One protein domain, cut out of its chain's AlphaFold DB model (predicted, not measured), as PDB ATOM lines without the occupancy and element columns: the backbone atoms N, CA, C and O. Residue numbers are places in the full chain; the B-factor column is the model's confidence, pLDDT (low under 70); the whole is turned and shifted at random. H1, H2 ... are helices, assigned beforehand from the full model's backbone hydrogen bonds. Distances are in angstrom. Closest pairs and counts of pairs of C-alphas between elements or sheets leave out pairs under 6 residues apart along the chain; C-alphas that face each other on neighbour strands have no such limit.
ATOM      1  N   LEU A 337     -18.144  22.142  31.745       82.06
ATOM      2  CA  LEU A 337     -19.247  23.098  31.708       82.06
ATOM      3  C   LEU A 337     -18.966  24.229  32.704       82.06
ATOM      4  O   LEU A 337     -18.715  23.975  33.883       82.06
ATOM      5  N   GLU A 338     -18.983  25.478  32.243       82.81
ATOM      6  CA  GLU A 338     -18.746  26.638  33.110       82.81
ATOM      7  C   GLU A 338     -19.859  26.807  34.147       82.81
ATOM      8  O   GLU A 338     -21.022  26.516  33.876       82.81
ATOM      9  N   HIS A 339     -19.515  27.324  35.332       84.06
ATOM     10  CA  HIS A 339     -20.450  27.454  36.458       84.06
ATOM     11  C   HIS A 339     -21.733  28.208  36.087       84.06
ATOM     12  O   HIS A 339     -22.822  27.789  36.460       84.06
ATOM     13  N   ARG A 340     -21.625  29.273  35.280       85.12
ATOM     14  CA  ARG A 340     -22.779  30.054  34.796       85.12
ATOM     15  C   ARG A 340     -23.794  29.251  33.969       85.12
ATOM     16  O   ARG A 340     -24.901  29.729  33.759       85.12
ATOM     17  N   PHE A 341     -23.431  28.052  33.511       83.19
ATOM     18  CA  PHE A 341     -24.283  27.168  32.718       83.19
ATOM     19  C   PHE A 341     -24.717  25.892  33.460       83.19
ATOM     20  O   PHE A 341     -25.627  25.215  32.986       83.19
ATOM     21  N   LYS A 342     -24.096  25.546  34.599       75.75
ATOM     22  CA  LYS A 342     -24.328  24.261  35.290       75.75
ATOM     23  C   LYS A 342     -25.752  24.110  35.829       75.75
ATOM     24  O   LYS A 342     -26.351  23.058  35.635       75.75
ATOM     25  N   ASP A 343     -26.308  25.175  36.401       72.62
ATOM     26  CA  ASP A 343     -27.600  25.131  37.109       72.62
ATOM     27  C   ASP A 343     -28.736  25.803  36.331       72.62
ATOM     28  O   ASP A 343     -29.741  26.244  36.888       72.62
ATOM     29  N   VAL A 344     -28.582  25.901  35.010       75.12
ATOM     30  CA  VAL A 344     -29.599  26.474  34.131       75.12
ATOM     31  C   VAL A 344     -30.192  25.362  33.280       75.12
ATOM     32  O   VAL A 344     -29.496  24.750  32.466       75.12
ATOM     33  N   THR A 345     -31.500  25.129  33.414       73.75
ATOM     34  CA  THR A 345     -32.234  24.064  32.705       73.75
ATOM     35  C   THR A 345     -31.977  24.073  31.196       73.75
ATOM     36  O   THR A 345     -31.833  23.012  30.594       73.75
ATOM     37  N   LEU A 346     -31.844  25.260  30.592       75.19
ATOM     38  CA  LEU A 346     -31.541  25.432  29.167       75.19
ATOM     39  C   LEU A 346     -30.156  24.889  28.758       75.19
ATOM     40  O   LEU A 346     -30.028  24.348  27.663       75.19
ATOM     41  N   TYR A 347     -29.137  25.022  29.615       79.44
ATOM     42  CA  TYR A 347     -27.736  24.722  29.280       79.44
ATOM     43  C   TYR A 347     -27.226  23.397  29.858       79.44
ATOM     44  O   TYR A 347     -26.284  22.823  29.316       79.44
ATOM     45  N   SER A 348     -27.856  22.887  30.920       70.44
ATOM     46  CA  SER A 348     -27.426  21.679  31.647       70.44
ATOM     47  C   SER A 348     -27.237  20.437  30.758       70.44
ATOM     48  O   SER A 348     -26.341  19.636  31.007       70.44
ATOM     49  N   GLY A 349     -28.017  20.304  29.678       74.69
ATOM     50  CA  GLY A 349     -27.900  19.212  28.698       74.69
ATOM     51  C   GLY A 349     -26.952  19.475  27.520       74.69
ATOM     52  O   GLY A 349     -26.796  18.605  26.669       74.69
ATOM     53  N   LEU A 350     -26.351  20.665  27.433       77.50
ATOM     54  CA  LEU A 350     -25.472  21.073  26.325       77.50
ATOM     55  C   LEU A 350     -23.986  20.869  26.632       77.50
ATOM     56  O   LEU A 350     -23.160  20.857  25.715       77.50
ATOM     57  N   GLY A 351     -23.646  20.708  27.915       75.38
ATOM     58  CA  GLY A 351     -22.279  20.454  28.356       75.38
ATOM     59  C   GLY A 351     -21.685  19.244  27.643       75.38
ATOM     60  O   GLY A 351     -22.341  18.214  27.489       75.38
ATOM     61  N   GLY A 352     -20.460  19.395  27.147       77.00
ATOM     62  CA  GLY A 352     -19.742  18.349  26.425       77.00
ATOM     63  C   GLY A 352     -20.161  18.124  24.968       77.00
ATOM     64  O   GLY A 352     -19.453  17.431  24.242       77.00
ATOM     65  N   HIS A 353     -21.267  18.727  24.519       79.94
ATOM     66  CA  HIS A 353     -21.815  18.552  23.167       79.94
ATOM     67  C   HIS A 353     -21.688  19.812  22.302       79.94
ATOM     68  O   HIS A 353     -21.705  19.734  21.075       79.94
ATOM     69  N   VAL A 354     -21.570  20.977  22.938       79.56
ATOM     70  CA  VAL A 354     -21.495  22.289  22.290       79.56
ATOM     71  C   VAL A 354     -20.216  22.987  22.747       79.56
ATOM     72  O   VAL A 354     -19.820  22.869  23.908       79.56
ATOM     73  N   SER A 355     -19.545  23.704  21.843       83.50
ATOM     74  CA  SER A 355     -18.362  24.486  22.210       83.50
ATOM     75  C   SER A 355     -18.724  25.619  23.171       83.50
ATOM     76  O   SER A 355     -19.853  26.115  23.185       83.50
ATOM     77  N   LYS A 356     -17.742  26.090  23.942       83.88
ATOM     78  CA  LYS A 356     -17.933  27.250  24.828       83.88
ATOM     79  C   LYS A 356     -18.359  28.500  24.052       83.88
ATOM     80  O   LYS A 356     -19.288  29.183  24.465       83.88
ATOM     81  N   TYR A 357     -17.752  28.734  22.887       85.25
ATOM     82  CA  TYR A 357     -18.099  29.859  22.019       85.25
ATOM     83  C   TYR A 357     -19.556  29.793  21.532       85.25
ATOM     84  O   TYR A 357     -20.275  30.794  21.543       85.25
ATOM     85  N   ALA A 358     -20.035  28.608  21.147       86.19
ATOM     86  CA  ALA A 358     -21.429  28.428  20.760       86.19
ATOM     87  C   ALA A 358     -22.388  28.585  21.955       86.19
ATOM     88  O   ALA A 358     -23.454  29.177  21.791       86.19
ATOM     89  N   LEU A 359     -22.010  28.133  23.157       87.19
ATOM     90  CA  LEU A 359     -22.790  28.369  24.379       87.19
ATOM     91  C   LEU A 359     -22.928  29.862  24.699       87.19
ATOM     92  O   LEU A 359     -24.029  30.311  25.007       87.19
ATOM     93  N   ASP A 360     -21.852  30.638  24.563       89.31
ATOM     94  CA  ASP A 360     -21.884  32.095  24.736       89.31
ATOM     95  C   ASP A 360     -22.866  32.771  23.781       89.31
ATOM     96  O   ASP A 360     -23.676  33.607  24.182       89.31
ATOM     97  N   ASN A 361     -22.838  32.357  22.518       89.50
ATOM     98  CA  ASN A 361     -23.761  32.837  21.501       89.50
ATOM     99  C   ASN A 361     -25.226  32.503  21.833       89.50
ATOM    100  O   ASN A 361     -26.100  33.363  21.719       89.50
ATOM    101  N   ILE A 362     -25.499  31.274  22.284       88.75
ATOM    102  CA  ILE A 362     -26.847  30.871  22.711       88.75
ATOM    103  C   ILE A 362     -27.287  31.705  23.922       88.75
ATOM    104  O   ILE A 362     -28.429  32.157  23.962       88.75
ATOM    105  N   ALA A 363     -26.388  31.975  24.873       88.81
ATOM    106  CA  ALA A 363     -26.691  32.786  26.050       88.81
ATOM    107  C   ALA A 363     -27.014  34.249  25.726       88.81
ATOM    108  O   ALA A 363     -27.892  34.856  26.354       88.81
ATOM    109  N   LEU A 364     -26.356  34.812  24.712       90.06
ATOM    110  CA  LEU A 364     -26.687  36.136  24.192       90.06
ATOM    111  C   LEU A 364     -28.095  36.165  23.583       90.06
ATOM    112  O   LEU A 364     -28.881  37.061  23.904       90.06
ATOM    113  N   GLU A 365     -28.449  35.175  22.762       88.50
ATOM    114  CA  GLU A 365     -29.781  35.099  22.147       88.50
ATOM    115  C   GLU A 365     -30.884  34.755  23.157       88.50
ATOM    116  O   GLU A 365     -31.999  35.262  23.039       88.50
ATOM    117  N   GLU A 366     -30.587  33.981  24.200       87.25
ATOM    118  CA  GLU A 366     -31.500  33.771  25.323       87.25
ATOM    119  C   GLU A 366     -31.770  35.085  26.073       87.25
ATOM    120  O   GLU A 366     -32.923  35.453  26.319       87.25
ATOM    121  N   SER A 367     -30.715  35.836  26.393       88.19
ATOM    122  CA  SER A 367     -30.836  37.142  27.049       88.19
ATOM    123  C   SER A 367     -31.648  38.118  26.198       88.19
ATOM    124  O   SER A 367     -32.504  38.846  26.711       88.19
ATOM    125  N   ARG A 368     -31.421  38.110  24.878       86.94
ATOM    126  CA  ARG A 368     -32.197  38.890  23.910       86.94
ATOM    127  C   ARG A 368     -33.661  38.460  23.901       86.94
ATOM    128  O   ARG A 368     -34.525  39.321  24.018       86.94
ATOM    129  N   CYS A 369     -33.933  37.157  23.834       84.38
ATOM    130  CA  CYS A 369     -35.276  36.582  23.901       84.38
ATOM    131  C   CYS A 369     -36.046  37.076  25.133       84.38
ATOM    132  O   CYS A 369     -37.166  37.567  24.994       84.38
ATOM    133  N   ARG A 370     -35.440  36.987  26.326       81.94
ATOM    134  CA  ARG A 370     -36.063  37.432  27.585       81.94
ATOM    135  C   ARG A 370     -36.349  38.936  27.594       81.94
ATOM    136  O   ARG A 370     -37.374  39.349  28.121       81.94
ATOM    137  N   ARG A 371     -35.465  39.750  27.002       82.56
ATOM    138  CA  ARG A 371     -35.608  41.214  26.956       82.56
ATOM    139  C   ARG A 371     -36.677  41.683  25.974       82.56
ATOM    140  O   ARG A 371     -37.386  42.635  26.269       82.56
ATOM    141  N   THR A 372     -36.748  41.071  24.794       76.12
ATOM    142  CA  THR A 372     -37.606  41.557  23.702       76.12
ATOM    143  C   THR A 372     -38.918  40.797  23.568       76.12
ATOM    144  O   THR A 372     -39.716  41.165  22.712       76.12
ATOM    145  N   LEU A 373     -39.139  39.742  24.370       68.25
ATOM    146  CA  LEU A 373     -40.263  38.811  24.204       68.25
ATOM    147  C   LEU A 373     -40.371  38.386  22.734       68.25
ATOM    148  O   LEU A 373     -41.411  38.549  22.101       68.25
ATOM    149  N   CYS A 374     -39.255  37.917  22.164       64.19
ATOM    150  CA  CYS A 374     -39.122  37.650  20.732       64.19
ATOM    151  C   CYS A 374     -40.056  36.511  20.279       64.19
ATOM    152  O   CYS A 374     -39.662  35.350  20.191       64.19
ATOM    153  N   MET A 375     -41.324  36.839  20.024       66.06
ATOM    154  CA  MET A 375     -42.370  35.874  19.675       66.06
ATOM    155  C   MET A 375     -42.613  35.766  18.168       66.06
ATOM    156  O   MET A 375     -43.243  34.803  17.737       66.06
ATOM    157  N   ASN A 376     -42.075  36.696  17.372       71.38
ATOM    158  CA  ASN A 376     -42.160  36.686  15.913       71.38
ATOM    159  C   ASN A 376     -40.765  36.495  15.286       71.38
ATOM    160  O   ASN A 376     -39.780  37.113  15.703       71.38
ATOM    161  N   LYS A 377     -40.711  35.648  14.254       71.25
ATOM    162  CA  LYS A 377     -39.551  35.392  13.397       71.25
ATOM    163  C   LYS A 377     -38.984  36.675  12.773       71.25
ATOM    164  O   LYS A 377     -37.765  36.811  12.701       71.25
ATOM    165  N   GLU A 378     -39.838  37.622  12.391       73.38
ATOM    166  CA  GLU A 378     -39.437  38.904  11.786       73.38
ATOM    167  C   GLU A 378     -38.646  39.776  12.769       73.38
ATOM    168  O   GLU A 378     -37.573  40.272  12.440       73.38
ATOM    169  N   ILE A 379     -39.098  39.860  14.025       75.56
ATOM    170  CA  ILE A 379     -38.426  40.621  15.095       75.56
ATOM    171  C   ILE A 379     -37.063  39.996  15.447       75.56
ATOM    172  O   ILE A 379     -36.119  40.681  15.851       75.56
ATOM    173  N   CYS A 380     -36.938  38.676  15.304       82.31
ATOM    174  CA  CYS A 380     -35.688  37.972  15.566       82.31
ATOM    175  C   CYS A 380     -34.618  38.256  14.504       82.31
ATOM    176  O   CYS A 380     -33.423  38.244  14.817       82.31
ATOM    177  N   GLY A 381     -35.030  38.430  13.246       81.19
ATOM    178  CA  GLY A 381     -34.143  38.504  12.082       81.19
ATOM    179  C   GLY A 381     -33.448  37.181  11.721       81.19
ATOM    180  O   GLY A 381     -32.770  37.116  10.706       81.19
ATOM    181  N   TYR A 382     -33.600  36.125  12.533       86.31
ATOM    182  CA  TYR A 382     -33.066  34.768  12.312       86.31
ATOM    183  C   TYR A 382     -31.535  34.672  12.096       86.31
ATOM    184  O   TYR A 382     -31.023  33.599  11.785       86.31
ATOM    185  N   VAL A 383     -30.803  35.767  12.343       87.06
ATOM    186  CA  VAL A 383     -29.364  35.931  12.065       87.06
ATOM    187  C   VAL A 383     -28.522  34.835  12.706       87.06
ATOM    188  O   VAL A 383     -27.664  34.259  12.042       87.06
ATOM    189  N   GLN A 384     -28.773  34.502  13.976       88.38
ATOM    190  CA  GLN A 384     -27.985  33.483  14.674       88.38
ATOM    191  C   GLN A 384     -28.084  32.115  13.983       88.38
ATOM    192  O   GLN A 384     -27.099  31.382  13.859       88.38
ATOM    193  N   ARG A 385     -29.271  31.797  13.463       89.12
ATOM    194  CA  ARG A 385     -29.537  30.535  12.789       89.12
ATOM    195  C   ARG A 385     -28.927  30.489  11.401       89.12
ATOM    196  O   ARG A 385     -28.347  29.471  11.037       89.12
ATOM    197  N   THR A 386     -29.032  31.568  10.636       88.06
ATOM    198  CA  THR A 386     -28.500  31.622   9.270       88.06
ATOM    199  C   THR A 386     -26.983  31.759   9.242       88.06
ATOM    200  O   THR A 386     -26.340  31.033   8.490       88.06
ATOM    201  N   SER A 387     -26.405  32.615  10.091       87.94
ATOM    202  CA  SER A 387     -24.965  32.912  10.068       87.94
ATOM    203  C   SER A 387     -24.103  32.013  10.950       87.94
ATOM    204  O   SER A 387     -22.949  31.780  10.594       87.94
ATOM    205  N   TYR A 388     -24.644  31.435  12.031       87.06
ATOM    206  CA  TYR A 388     -23.900  30.524  12.918       87.06
ATOM    207  C   TYR A 388     -24.432  29.087  12.930       87.06
ATOM    208  O   TYR A 388     -23.764  28.192  13.444       87.06
ATOM    209  N   GLY A 389     -25.633  28.835  12.397       87.56
ATOM    210  CA  GLY A 389     -26.297  27.532  12.522       87.56
ATOM    211  C   GLY A 389     -26.836  27.253  13.931       87.56
ATOM    212  O   GLY A 389     -27.329  26.155  14.195       87.56
ATOM    213  N   LEU A 390     -26.767  28.239  14.829       88.62
ATOM    214  CA  LEU A 390     -27.150  28.122  16.235       88.62
ATOM    215  C   LEU A 390     -28.604  28.578  16.456       88.62
ATOM    216  O   LEU A 390     -29.120  29.360  15.658       88.62
ATOM    217  N   PRO A 391     -29.276  28.120  17.528       87.62
ATOM    218  CA  PRO A 391     -30.621  28.581  17.856       87.62
ATOM    219  C   PRO A 391     -30.684  30.102  18.025       87.62
ATOM    220  O   PRO A 391     -29.887  30.677  18.767       87.62
ATOM    221  N   CYS A 392     -31.639  30.753  17.362       89.00
ATOM    222  CA  CYS A 392     -31.885  32.184  17.543       89.00
ATOM    223  C   CYS A 392     -32.903  32.457  18.664       89.00
ATOM    224  O   CYS A 392     -33.599  31.553  19.132       89.00
ATOM    225  N   ALA A 393     -33.043  33.722  19.063       89.06
ATOM    226  CA  ALA A 393     -33.904  34.153  20.163       89.06
ATOM    227  C   ALA A 393     -35.349  33.632  20.040       89.06
ATOM    228  O   ALA A 393     -35.917  33.161  21.022       89.06
ATOM    229  N   TRP A 394     -35.932  33.658  18.838       87.25
ATOM    230  CA  TRP A 394     -37.286  33.146  18.586       87.25
ATOM    231  C   TRP A 394     -37.408  31.619  18.753       87.25
ATOM    232  O   TRP A 394     -38.388  31.131  19.322       87.25
ATOM    233  N   GLU A 395     -36.417  30.847  18.298       86.31
ATOM    234  CA  GLU A 395     -36.410  29.385  18.462       86.31
ATOM    235  C   GLU A 395     -36.282  29.008  19.940       86.31
ATOM    236  O   GLU A 395     -37.020  28.150  20.432       86.31
ATOM    237  N   ILE A 396     -35.407  29.714  20.665       85.88
ATOM    238  CA  ILE A 396     -35.239  29.573  22.113       85.88
ATOM    239  C   ILE A 396     -36.557  29.909  22.832       85.88
ATOM    240  O   ILE A 396     -37.041  29.098  23.621       85.88
ATOM    241  N   ALA A 397     -37.194  31.041  22.507       83.69
ATOM    242  CA  ALA A 397     -38.475  31.463  23.090       83.69
ATOM    243  C   ALA A 397     -39.582  30.417  22.908       83.69
ATOM    244  O   ALA A 397     -40.404  30.180  23.795       83.69
ATOM    245  N   THR A 398     -39.635  29.809  21.724       80.62
ATOM    246  CA  THR A 398     -40.631  28.792  21.378       80.62
ATOM    247  C   THR A 398     -40.397  27.517  22.182       80.62
ATOM    248  O   THR A 398     -41.332  26.969  22.760       80.62
ATOM    249  N   LYS A 399     -39.138  27.087  22.319       76.81
ATOM    250  CA  LYS A 399     -38.788  25.879  23.077       76.81
ATOM    251  C   LYS A 399     -38.958  26.022  24.584       76.81
ATOM    252  O   LYS A 399     -39.354  25.049  25.221       76.81
ATOM    253  N   ILE A 400     -38.710  27.212  25.137       76.81
ATOM    254  CA  ILE A 400     -38.993  27.514  26.545       76.81
ATOM    255  C   ILE A 400     -40.500  27.397  26.819       76.81
ATOM    256  O   ILE A 400     -40.886  26.773  27.802       76.81
ATOM    257  N   ARG A 401     -41.353  27.925  25.928       72.44
ATOM    258  CA  ARG A 401     -42.821  27.861  26.067       72.44
ATOM    259  C   ARG A 401     -43.395  26.450  25.942       72.44
ATOM    260  O   ARG A 401     -44.381  26.139  26.591       72.44
ATOM    261  N   GLU A 402     -42.799  25.608  25.104       69.19
ATOM    262  CA  GLU A 402     -43.260  24.232  24.879       69.19
ATOM    263  C   GLU A 402     -42.832  23.238  25.979       69.19
ATOM    264  O   GLU A 402     -43.148  22.058  25.853       69.19
ATOM    265  N   GLU A 403     -42.043  23.653  26.985       61.09
ATOM    266  CA  GLU A 403     -41.370  22.781  27.977       61.09
ATOM    267  C   GLU A 403     -40.538  21.626  27.356       61.09
ATOM    268  O   GLU A 403     -40.064  20.710  28.029       61.09
ATOM    269  N   LYS A 404     -40.274  21.681  26.043       55.34
ATOM    270  CA  LYS A 404     -39.568  20.654  25.254       55.34
ATOM    271  C   LYS A 404     -38.071  20.945  25.129       55.34
ATOM    272  O   LYS A 404     -37.472  20.753  24.068       55.34
ATOM    273  N   LEU A 405     -37.436  21.364  26.224       51.69
ATOM    274  CA  LEU A 405     -36.004  21.703  26.256       51.69
ATOM    275  C   LEU A 405     -35.081  20.502  25.982       51.69
ATOM    276  O   LEU A 405     -33.963  20.682  25.507       51.69
ATOM    277  N   LYS A 406     -35.567  19.263  26.164       47.22
ATOM    278  CA  LYS A 406     -34.783  18.032  25.930       47.22
ATOM    279  C   LYS A 406     -34.380  17.788  24.463       47.22
ATOM    280  O   LYS A 406     -33.615  16.868  24.202       47.22
ATOM    281  N   LYS A 407     -34.868  18.582  23.496       44.72
ATOM    282  CA  LYS A 407     -34.529  18.454  22.063       44.72
ATOM    283  C   LYS A 407     -34.173  19.786  21.384       44.72
ATOM    284  O   LYS A 407     -34.426  19.947  20.195       44.72
ATOM    285  N   CYS A 408     -33.547  20.736  22.084       43.25
ATOM    286  CA  CYS A 408     -32.940  21.890  21.394       43.25
ATOM    287  C   CYS A 408     -31.789  21.485  20.445       43.25
ATOM    288  O   CYS A 408     -31.422  22.259  19.566       43.25
ATOM    289  N   CYS A 409     -31.246  20.265  20.580       44.66
ATOM    290  CA  CYS A 409     -29.999  19.850  19.930       44.66
ATOM    291  C   CYS A 409     -30.097  18.754  18.872       44.66
ATOM    292  O   CYS A 409     -29.061  18.350  18.355       44.66
ATOM    293  N   SER A 410     -31.286  18.308  18.453       38.88
ATOM    294  CA  SER A 410     -31.371  17.368  17.316       38.88
ATOM    295  C   SER A 410     -30.917  17.978  15.971       38.88
ATOM    296  O   SER A 410     -30.961  17.300  14.952       38.88
ATOM    297  N   PHE A 411     -30.441  19.230  15.969       37.97
ATOM    298  CA  PHE A 411     -29.827  19.910  14.825       37.97
ATOM    299  C   PHE A 411     -28.397  20.427  15.079       37.97
ATOM    300  O   PHE A 411     -27.844  21.098  14.213       37.97
ATOM    301  N   LEU A 412     -27.780  20.125  16.227       39.25
ATOM    302  CA  LEU A 412     -26.445  20.618  16.589       39.25
ATOM    303  C   LEU A 412     -25.386  19.521  16.420       39.25
ATOM    304  O   LEU A 412     -24.757  19.083  17.373       39.25
ATOM    305  N   PHE A 413     -25.174  19.100  15.173       38.34
ATOM    306  CA  PHE A 413     -23.945  18.412  14.758       38.34
ATOM    307  C   PHE A 413     -23.048  19.369  13.978       38.34
ATOM    308  O   PHE A 413     -22.616  19.069  12.876       38.34
ATOM    309  N   TYR A 414     -22.771  20.545  14.533       42.16
ATOM    310  CA  TYR A 414     -21.656  21.356  14.063       42.16
ATOM    311  C   TYR A 414     -21.004  21.994  15.278       42.16
ATOM    312  O   TYR A 414     -21.495  22.968  15.842       42.16
ATOM    313  N   LEU A 415     -19.906  21.366  15.697       37.81
ATOM    314  CA  LEU A 415     -18.865  21.939  16.537       37.81
ATOM    315  C   LEU A 415     -18.420  23.262  15.892       37.81
ATOM    316  O   LEU A 415     -17.530  23.281  15.045       37.81
ATOM    317  N   GLY A 416     -19.104  24.353  16.231       35.91
ATOM    318  CA  GLY A 416     -18.630  25.701  15.955       35.91
ATOM    319  C   GLY A 416     -17.418  25.930  16.840       35.91
ATOM    320  O   GLY A 416     -17.577  26.003  18.054       35.91
ATOM    321  N   LEU A 417     -16.230  25.920  16.243       35.00
ATOM    322  CA  LEU A 417     -14.971  26.303  16.885       35.00
ATOM    323  C   LEU A 417     -15.097  27.641  17.622       35.00
ATOM    324  O   LEU A 417     -15.744  28.552  17.058       35.00
TER     325      LEU A 417
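This is residues 337 to 417 of the 417 residues of the protein "Protein FAR1-RELATED SEQUENCE" of Medicago truncatula (UniProt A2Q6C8). One long helix, H2, runs along much of the length of the model, and the short helix H5 packs across the later part of it, about perpendicular; the short helix H4 runs beside H2 the opposite way with a gap between them, H3 lies out past the later part of H2, and H1 lies at the other end of the model. Two long stretches with no named element fill out the shape: residues 343 to 355 loop round from H1 to the beginning of H2, and the tail, residues 402 to 417, runs back from H5 toward the end of the model where H2 begins. The printed part has 81 residues, with five named helices in the order H1, H2, H3, H4, H5 and no named strand; the class is all helix, though 40 residues, under half, are in named elements. The whole is compact, with a radius of gyration of the C-alphas of 11.8 A and spans of 32 by 25 by 21 A.

The first helix, H1, is residues 339 to 342, with C-alpha 339 at (-20.450, 27.454, 36.458). H2 is residues 356 to 372, 24.4 A from first to last C-alpha, and C-alpha 356 is at (-17.933, 27.250, 24.828). H3 is residues 377 to 380, and H4 is residues 383 to 388, 7.7 A long. H5 is residues 393 to 401, 12.4 A long, and C-alpha 401 is at (-42.821, 27.861, 26.067).

H1 touches no helix and is apart from H2, H3, H4 and H5. H2 touches H5 with residues 365 to 370 alone; the closest C-alphas, those of Cys 369 and Ala 393, are 4.7 A apart. The lines of H2 and H5 stand about perpendicular, at 76 degrees. H2 and H3 are near each other, with 5 pairs of C-alphas within 10 A. H2 and H4 are close but not clearly touching, their closest C-alphas being those of Glu 365 and Gln 384 at 7.9 A. They run opposite ways at a shallow tilt of 1 degrees. H3 and H4 meet only through their link. H3 and H5 only just touch, with 3 pairs of C-alphas within 8 A, the closest being those of Cys 380 and Trp 394 at 5.9 A. H4 and H5 are only just apart, at 8.1 A between their closest C-alphas. In H2, H4 and H5 every O i to N i+4 pair is within hydrogen-bond range; H1 and H3 are too short for such a pair, and each has its 1 O i to N i+3 pair within range.

The two C-alphas farthest apart, those of His 339 and Glu 378, are 33.2 A apart. The printed part has no cut, and Leu 417 is the chain's last residue. The link from H1 to H2 is long, with 13 residues, and the other three links are tight. The mean pLDDT of the printed part is 74.5, and residues 373 to 375 and 402 to 417 are under 70.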